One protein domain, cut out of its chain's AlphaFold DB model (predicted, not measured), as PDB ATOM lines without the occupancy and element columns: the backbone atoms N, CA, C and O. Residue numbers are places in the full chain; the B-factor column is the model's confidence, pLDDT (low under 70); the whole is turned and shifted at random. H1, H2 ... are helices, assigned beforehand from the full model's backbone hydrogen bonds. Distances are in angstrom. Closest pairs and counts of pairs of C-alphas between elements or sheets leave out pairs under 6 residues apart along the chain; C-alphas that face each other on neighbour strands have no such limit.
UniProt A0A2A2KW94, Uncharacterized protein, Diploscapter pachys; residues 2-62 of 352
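This is residues 2 to 62 of the 352 residues of an uncharacterized protein of Diploscapter pachys (UniProt A0A2A2KW94). Three helices follow one another in a zigzag: H1 packs on residues 35 to 39 of H2 and H3 on residues 42 to 45 of H2, both on the same side of H2, with a gap between H1 and H3. Residues 2 to 15, with no named element, run outside H1 on the side away from H3. The printed part has 61 residues and is all helix, in the order H1, H2, H3, with no named strand. It is compact, with a radius of gyration of the C-alphas of 12.1 A and spans of 36 by 25 by 15 A.

H1, residues 16 to 28, touches H2, residues 32 to 45, with residues 22 to 26 alone; the closest C-alphas, of Leu 26 and Phe 35, are 6.3 A apart. This helical hairpin runs opposite ways at a steep tilt of 43 degrees. H2 touches H3, residues 49 to 58, with residues 42 to 45 alone; the closest C-alphas, of Ala 45 and Phe 52, are 4.7 A apart. This second helical hairpin runs opposite ways at a steep tilt of 41 degrees. H1 and H3 are apart. Each O i to N i+4 pair is within hydrogen-bond range in H1 and H3, and 8 of 10 in H2.

H1 begins at C-alpha 16 (-45.309, 29.546, 2.101) and is 18.5 A long; H2 is 20.3 A. H3, 14.0 A, ends at C-alpha 58 (-61.887, 17.211, -5.606).

The C-alphas farthest apart, of Pro 2 and Asp 50, are 37.6 A apart. The printed part has no cut, and both links between helices are tight. The model's pLDDT is under 70 at residues 2 to 5 and 59 to 62.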
ATOM      1  N   PRO A   2     -32.270   6.642  -6.616       47.75
ATOM      2  CA  PRO A   2     -33.178   7.689  -7.070       47.75
ATOM      3  C   PRO A   2     -32.477   9.038  -6.877       47.75
ATOM      4  O   PRO A   2     -32.028   9.373  -5.779       47.75
ATOM      5  N   THR A   3     -32.291   9.766  -7.973       53.94
ATOM      6  CA  THR A   3     -31.789  11.139  -7.974       53.94
ATOM      7  C   THR A   3     -32.724  11.984  -7.122       53.94
ATOM      8  O   THR A   3     -33.909  12.085  -7.430       53.94
ATOM      9  N   LYS A   4     -32.207  12.565  -6.034       64.19
ATOM     10  CA  LYS A   4     -32.956  13.553  -5.253       64.19
ATOM     11  C   LYS A   4     -33.353  14.679  -6.199       64.19
ATOM     12  O   LYS A   4     -32.477  15.331  -6.761       64.19
ATOM     13  N   PHE A   5     -34.656  14.866  -6.382       66.19
ATOM     14  CA  PHE A   5     -35.193  15.980  -7.146       66.19
ATOM     15  C   PHE A   5     -34.768  17.269  -6.444       66.19
ATOM     16  O   PHE A   5     -35.219  17.563  -5.336       66.19
ATOM     17  N   GLN A   6     -33.824  17.991  -7.038       77.88
ATOM     18  CA  GLN A   6     -33.438  19.297  -6.535       77.88
ATOM     19  C   GLN A   6     -34.533  20.278  -6.937       77.88
ATOM     20  O   GLN A   6     -34.866  20.384  -8.120       77.88
ATOM     21  N   MET A   7     -35.127  20.951  -5.951       80.69
ATOM     22  CA  MET A   7     -36.127  21.970  -6.240       80.69
ATOM     23  C   MET A   7     -35.480  23.135  -6.986       80.69
ATOM     24  O   MET A   7     -34.392  23.563  -6.598       80.69
ATOM     25  N   PRO A   8     -36.112  23.633  -8.061       77.94
ATOM     26  CA  PRO A   8     -35.611  24.802  -8.766       77.94
ATOM     27  C   PRO A   8     -35.536  26.024  -7.843       77.94
ATOM     28  O   PRO A   8     -36.415  26.214  -7.003       77.94
ATOM     29  N   ASP A   9     -34.563  26.907  -8.074       82.38
ATOM     30  CA  ASP A   9     -34.320  28.106  -7.253       82.38
ATOM     31  C   ASP A   9     -35.549  29.030  -7.118       82.38
ATOM     32  O   ASP A   9     -35.668  29.791  -6.156       82.38
ATOM     33  N   PHE A  10     -36.510  28.955  -8.051       80.94
ATOM     34  CA  PHE A  10     -37.755  29.721  -7.950       80.94
ATOM     35  C   PHE A  10     -38.613  29.294  -6.752       80.94
ATOM     36  O   PHE A  10     -39.368  30.128  -6.245       80.94
ATOM     37  N   TYR A  11     -38.507  28.042  -6.290       85.19
ATOM     38  CA  TYR A  11     -39.283  27.507  -5.170       85.19
ATOM     39  C   TYR A  11     -39.041  28.321  -3.899       85.19
ATOM     40  O   TYR A  11     -39.991  28.740  -3.241       85.19
ATOM     41  N   ASP A  12     -37.782  28.654  -3.611       84.56
ATOM     42  CA  ASP A  12     -37.399  29.392  -2.406       84.56
ATOM     43  C   ASP A  12     -37.943  30.825  -2.383       84.56
ATOM     44  O   ASP A  12     -38.184  31.370  -1.301       84.56
ATOM     45  N   SER A  13     -38.223  31.398  -3.557       87.19
ATOM     46  CA  SER A  13     -38.808  32.735  -3.712       87.19
ATOM     47  C   SER A  13     -40.341  32.788  -3.599       87.19
ATOM     48  O   SER A  13     -40.902  33.881  -3.570       87.19
ATOM     49  N   GLN A  14     -41.031  31.641  -3.521       87.81
ATOM     50  CA  GLN A  14     -42.496  31.593  -3.423       87.81
ATOM     51  C   GLN A  14     -43.013  31.833  -1.992       87.81
ATOM     52  O   GLN A  14     -42.306  31.599  -1.006       87.81
ATOM     53  N   ASN A  15     -44.281  32.248  -1.877       92.19
ATOM     54  CA  ASN A  15     -45.005  32.299  -0.599       92.19
ATOM     55  C   ASN A  15     -45.121  30.886   0.017       92.19
ATOM     56  O   ASN A  15     -45.184  29.893  -0.706       92.19
ATOM     57  N   ASN A  16     -45.181  30.794   1.347       85.38
ATOM     58  CA  ASN A  16     -45.309  29.546   2.101       85.38
ATOM     59  C   ASN A  16     -46.518  28.697   1.666       85.38
ATOM     60  O   ASN A  16     -46.400  27.479   1.600       85.38
ATOM     61  N   GLU A  17     -47.640  29.321   1.305       82.25
ATOM     62  CA  GLU A  17     -48.825  28.614   0.792       82.25
ATOM     63  C   GLU A  17     -48.542  27.924  -0.552       82.25
ATOM     64  O   GLU A  17     -48.790  26.732  -0.719       82.25
ATOM     65  N   ILE A  18     -47.915  28.640  -1.488       84.12
ATOM     66  CA  ILE A  18     -47.524  28.104  -2.801       84.12
ATOM     67  C   ILE A  18     -46.474  26.997  -2.636       84.12
ATOM     68  O   ILE A  18     -46.541  25.967  -3.307       84.12
ATOM     69  N   LYS A  19     -45.528  27.172  -1.704       88.44
ATOM     70  CA  LYS A  19     -44.528  26.151  -1.361       88.44
ATOM     71  C   LYS A  19     -45.170  24.859  -0.869       88.44
ATOM     72  O   LYS A  19     -44.718  23.785  -1.269       88.44
ATOM     73  N   MET A  20     -46.206  24.958  -0.035       87.56
ATOM     74  CA  MET A  20     -46.950  23.798   0.456       87.56
ATOM     75  C   MET A  20     -47.691  23.069  -0.664       87.56
ATOM     76  O   MET A  20     -47.621  21.846  -0.727       87.56
ATOM     77  N   ILE A  21     -48.342  23.801  -1.571       86.38
ATOM     78  CA  ILE A  21     -49.062  23.213  -2.709       86.38
ATOM     79  C   ILE A  21     -48.091  22.452  -3.620       86.38
ATOM     80  O   ILE A  21     -48.311  21.283  -3.926       86.38
ATOM     81  N   ILE A  22     -46.971  23.081  -3.996       87.19
ATOM     82  CA  ILE A  22     -45.947  22.445  -4.837       87.19
ATOM     83  C   ILE A  22     -45.364  21.203  -4.148       87.19
ATOM     84  O   ILE A  22     -45.186  20.179  -4.803       87.19
ATOM     85  N   ALA A  23     -45.091  21.273  -2.841       86.44
ATOM     86  CA  ALA A  23     -44.572  20.137  -2.081       86.44
ATOM     87  C   ALA A  23     -45.569  18.971  -2.027       86.44
ATOM     88  O   ALA A  23     -45.172  17.833  -2.254       86.44
ATOM     89  N   ALA A  24     -46.854  19.253  -1.794       86.12
ATOM     90  CA  ALA A  24     -47.900  18.236  -1.755       86.12
ATOM     91  C   ALA A  24     -48.075  17.532  -3.111       86.12
ATOM     92  O   ALA A  24     -48.256  16.318  -3.158       86.12
ATOM     93  N   ILE A  25     -47.986  18.273  -4.221       87.94
ATOM     94  CA  ILE A  25     -48.044  17.694  -5.573       87.94
ATOM     95  C   ILE A  25     -46.807  16.839  -5.831       87.94
ATOM     96  O   ILE A  25     -46.937  15.726  -6.326       87.94
ATOM     97  N   LEU A  26     -45.623  17.337  -5.467       86.62
ATOM     98  CA  LEU A  26     -44.359  16.635  -5.675       86.62
ATOM     99  C   LEU A  26     -44.282  15.320  -4.886       86.62
ATOM    100  O   LEU A  26     -43.772  14.329  -5.395       86.62
ATOM    101  N   GLU A  27     -44.787  15.308  -3.651       86.69
ATOM    102  CA  GLU A  27     -44.854  14.108  -2.808       86.69
ATOM    103  C   GLU A  27     -45.732  13.011  -3.429       86.69
ATOM    104  O   GLU A  27     -45.500  11.822  -3.211       86.69
ATOM    105  N   LYS A  28     -46.726  13.416  -4.223       82.44
ATOM    106  CA  LYS A  28     -47.736  12.538  -4.815       82.44
ATOM    107  C   LYS A  28     -47.447  12.154  -6.264       82.44
ATOM    108  O   LYS A  28     -47.885  11.093  -6.699       82.44
ATOM    109  N   SER A  29     -46.730  12.990  -7.009       85.88
ATOM    110  CA  SER A  29     -46.329  12.701  -8.383       85.88
ATOM    111  C   SER A  29     -45.227  11.647  -8.401       85.88
ATOM    112  O   SER A  29     -44.177  11.833  -7.779       85.88
ATOM    113  N   THR A  30     -45.445  10.553  -9.128       84.69
ATOM    114  CA  THR A  30     -44.432   9.493  -9.254       84.69
ATOM    115  C   THR A  30     -43.339   9.856 -10.257       84.69
ATOM    116  O   THR A  30     -42.209   9.368 -10.160       84.69
ATOM    117  N   ASP A  31     -43.655  10.768 -11.177       86.69
ATOM    118  CA  ASP A  31     -42.749  11.291 -12.184       86.69
ATOM    119  C   ASP A  31     -42.962  12.793 -12.461       86.69
ATOM    120  O   ASP A  31     -43.864  13.457 -11.942       86.69
ATOM    121  N   LEU A  32     -42.074  13.353 -13.286       84.50
ATOM    122  CA  LEU A  32     -42.098  14.769 -13.652       84.50
ATOM    123  C   LEU A  32     -43.278  15.127 -14.575       84.50
ATOM    124  O   LEU A  32     -43.680  16.291 -14.620       84.50
ATOM    125  N   GLU A  33     -43.819  14.165 -15.321       86.50
ATOM    126  CA  GLU A  33     -44.910  14.408 -16.264       86.50
ATOM    127  C   GLU A  33     -46.237  14.600 -15.522       86.50
ATOM    128  O   GLU A  33     -46.964  15.557 -15.797       86.50
ATOM    129  N   GLU A  34     -46.518  13.755 -14.527       86.25
ATOM    130  CA  GLU A  34     -47.650  13.893 -13.609       86.25
ATOM    131  C   GLU A  34     -47.568  15.201 -12.824       86.25
ATOM    132  O   GLU A  34     -48.557  15.933 -12.739       86.25
ATOM    133  N   PHE A  35     -46.374  15.550 -12.330       88.06
ATOM    134  CA  PHE A  35     -46.133  16.832 -11.670       88.06
ATOM    135  C   PHE A  35     -46.465  18.013 -12.591       88.06
ATOM    136  O   PHE A  35     -47.225  18.909 -12.219       88.06
ATOM    137  N   ALA A  36     -45.935  18.017 -13.820       87.50
ATOM    138  CA  ALA A  36     -46.178  19.094 -14.776       87.50
ATOM    139  C   ALA A  36     -47.663  19.200 -15.157       87.50
ATOM    140  O   ALA A  36     -48.194  20.307 -15.274       87.50
ATOM    141  N   ARG A  37     -48.349  18.061 -15.315       88.62
ATOM    142  CA  ARG A  37     -49.785  18.006 -15.613       88.62
ATOM    143  C   ARG A  37     -50.619  18.572 -14.463       88.62
ATOM    144  O   ARG A  37     -51.494  19.397 -14.719       88.62
ATOM    145  N   ALA A  38     -50.304  18.211 -13.218       88.25
ATOM    146  CA  ALA A  38     -50.973  18.737 -12.029       88.25
ATOM    147  C   ALA A  38     -50.762  20.256 -11.875       88.25
ATOM    148  O   ALA A  38     -51.722  21.002 -11.694       88.25
ATOM    149  N   ILE A  39     -49.530  20.747 -12.052       86.56
ATOM    150  CA  ILE A  39     -49.231  22.191 -12.012       86.56
ATOM    151  C   ILE A  39     -49.974  22.953 -13.122       86.56
ATOM    152  O   ILE A  39     -50.486  24.052 -12.889       86.56
ATOM    153  N   MET A  40     -50.071  22.383 -14.327       86.19
ATOM    154  CA  MET A  40     -50.849  22.983 -15.415       86.19
ATOM    155  C   MET A  40     -52.361  22.977 -15.141       86.19
ATOM    156  O   MET A  40     -53.019  23.953 -15.504       86.19
ATOM    157  N   SER A  41     -52.893  21.948 -14.470       83.94
ATOM    158  CA  SER A  41     -54.304  21.878 -14.043       83.94
ATOM    159  C   SER A  41     -54.652  23.045 -13.103       83.94
ATOM    160  O   SER A  41     -55.565  23.835 -13.375       83.94
ATOM    161  N   ILE A  42     -53.805  23.270 -12.091       86.12
ATOM    162  CA  ILE A  42     -53.954  24.334 -11.079       86.12
ATOM    163  C   ILE A  42     -53.947  25.728 -11.695       86.12
ATOM    164  O   ILE A  42     -54.643  26.622 -11.219       86.12
ATOM    165  N   LYS A  43     -53.189  25.943 -12.777       82.75
ATOM    166  CA  LYS A  43     -53.100  27.257 -13.428       82.75
ATOM    167  C   LYS A  43     -54.469  27.792 -13.856       82.75
ATOM    168  O   LYS A  43     -54.668  29.005 -13.872       82.75
ATOM    169  N   SER A  44     -55.404  26.907 -14.202       79.06
ATOM    170  CA  SER A  44     -56.773  27.309 -14.527       79.06
ATOM    171  C   SER A  44     -57.590  27.649 -13.271       79.06
ATOM    172  O   SER A  44     -58.313  28.646 -13.277       79.06
ATOM    173  N   ALA A  45     -57.391  26.899 -12.183       82.12
ATOM    174  CA  ALA A  45     -58.045  27.096 -10.892       82.12
ATOM    175  C   ALA A  45     -57.575  28.366 -10.154       82.12
ATOM    176  O   ALA A  45     -58.386  29.050  -9.546       82.12
ATOM    177  N   LEU A  46     -56.305  28.768 -10.280       78.94
ATOM    178  CA  LEU A  46     -55.767  29.974  -9.619       78.94
ATOM    179  C   LEU A  46     -56.441  31.287 -10.051       78.94
ATOM    180  O   LEU A  46     -56.333  32.289  -9.349       78.94
ATOM    181  N   ASN A  47     -57.133  31.302 -11.194       84.38
ATOM    182  CA  ASN A  47     -57.865  32.482 -11.658       84.38
ATOM    183  C   ASN A  47     -59.273  32.603 -11.048       84.38
ATOM    184  O   ASN A  47     -59.927  33.626 -11.249       84.38
ATOM    185  N   ASN A  48     -59.757  31.579 -10.337       84.62
ATOM    186  CA  ASN A  48     -61.070  31.574  -9.702       84.62
ATOM    187  C   ASN A  48     -60.978  30.928  -8.304       84.62
ATOM    188  O   ASN A  48     -60.849  29.708  -8.229       84.62
ATOM    189  N   PRO A  49     -61.075  31.702  -7.207       79.56
ATOM    190  CA  PRO A  49     -60.905  31.174  -5.851       79.56
ATOM    191  C   PRO A  49     -61.883  30.033  -5.528       79.56
ATOM    192  O   PRO A  49     -61.465  29.039  -4.947       79.56
ATOM    193  N   ASP A  50     -63.127  30.095  -6.011       83.75
ATOM    194  CA  ASP A  50     -64.112  29.021  -5.806       83.75
ATOM    195  C   ASP A  50     -63.723  27.732  -6.550       83.75
ATOM    196  O   ASP A  50     -63.987  26.621  -6.091       83.75
ATOM    197  N   ALA A  51     -63.089  27.864  -7.722       84.19
ATOM    198  CA  ALA A  51     -62.571  26.721  -8.467       84.19
ATOM    199  C   ALA A  51     -61.305  26.153  -7.820       84.19
ATOM    200  O   ALA A  51     -61.064  24.957  -7.930       84.19
ATOM    201  N   PHE A  52     -60.509  26.992  -7.155       83.56
ATOM    202  CA  PHE A  52     -59.342  26.560  -6.398       83.56
ATOM    203  C   PHE A  52     -59.735  25.769  -5.149       83.56
ATOM    204  O   PHE A  52     -59.197  24.686  -4.949       83.56
ATOM    205  N   ASP A  53     -60.707  26.245  -4.370       82.88
ATOM    206  CA  ASP A  53     -61.212  25.510  -3.203       82.88
ATOM    207  C   ASP A  53     -61.815  24.167  -3.626       82.88
ATOM    208  O   ASP A  53     -61.486  23.119  -3.078       82.88
ATOM    209  N   LYS A  54     -62.599  24.168  -4.708       85.44
ATOM    210  CA  LYS A  54     -63.135  22.939  -5.290       85.44
ATOM    211  C   LYS A  54     -62.040  22.004  -5.820       85.44
ATOM    212  O   LYS A  54     -62.177  20.797  -5.697       85.44
ATOM    213  N   TRP A  55     -60.961  22.533  -6.395       83.69
ATOM    214  CA  TRP A  55     -59.805  21.746  -6.845       83.69
ATOM    215  C   TRP A  55     -59.030  21.146  -5.664       83.69
ATOM    216  O   TRP A  55     -58.612  19.990  -5.720       83.69
ATOM    217  N   MET A  56     -58.887  21.907  -4.575       78.88
ATOM    218  CA  MET A  56     -58.322  21.434  -3.311       78.88
ATOM    219  C   MET A  56     -59.170  20.315  -2.701       78.88
ATOM    220  O   MET A  56     -58.603  19.402  -2.110       78.88
ATOM    221  N   ASP A  57     -60.490  20.353  -2.865       79.50
ATOM    222  CA  ASP A  57     -61.381  19.303  -2.373       79.50
ATOM    223  C   ASP A  57     -61.428  18.092  -3.323       79.50
ATOM    224  O   ASP A  57     -61.221  16.969  -2.884       79.50
ATOM    225  N   GLU A  58     -61.635  18.289  -4.631       71.81
ATOM    226  CA  GLU A  58     -61.887  17.211  -5.606       71.81
ATOM    227  C   GLU A  58     -60.618  16.544  -6.151       71.81
ATOM    228  O   GLU A  58     -60.588  15.328  -6.333       71.81
ATOM    229  N   GLU A  59     -59.565  17.311  -6.445       62.31
ATOM    230  CA  GLU A  59     -58.334  16.781  -7.055       62.31
ATOM    231  C   GLU A  59     -57.317  16.343  -5.978       62.31
ATOM    232  O   GLU A  59     -56.372  15.603  -6.270       62.31
ATOM    233  N   ILE A  60     -57.541  16.734  -4.711       60.03
ATOM    234  CA  ILE A  60     -56.792  16.264  -3.530       60.03
ATOM    235  C   ILE A  60     -57.609  15.289  -2.657       60.03
ATOM    236  O   ILE A  60     -56.991  14.603  -1.832       60.03
ATOM    237  N   GLU A  61     -58.920  15.089  -2.883       50.31
ATOM    238  CA  GLU A  61     -59.602  13.830  -2.524       50.31
ATOM    239  C   GLU A  61     -59.026  12.691  -3.375       50.31
ATOM    240  O   GLU A  61     -59.593  12.180  -4.339       50.31
ATOM    241  N   PHE A  62     -57.832  12.268  -2.974       51.38
ATOM    242  CA  PHE A  62     -57.253  10.994  -3.327       51.38
ATOM    243  C   PHE A  62     -58.268   9.938  -2.917       51.38
ATOM    244  O   PHE A  62     -58.375   9.604  -1.736       51.38
TER     245      PHE A  62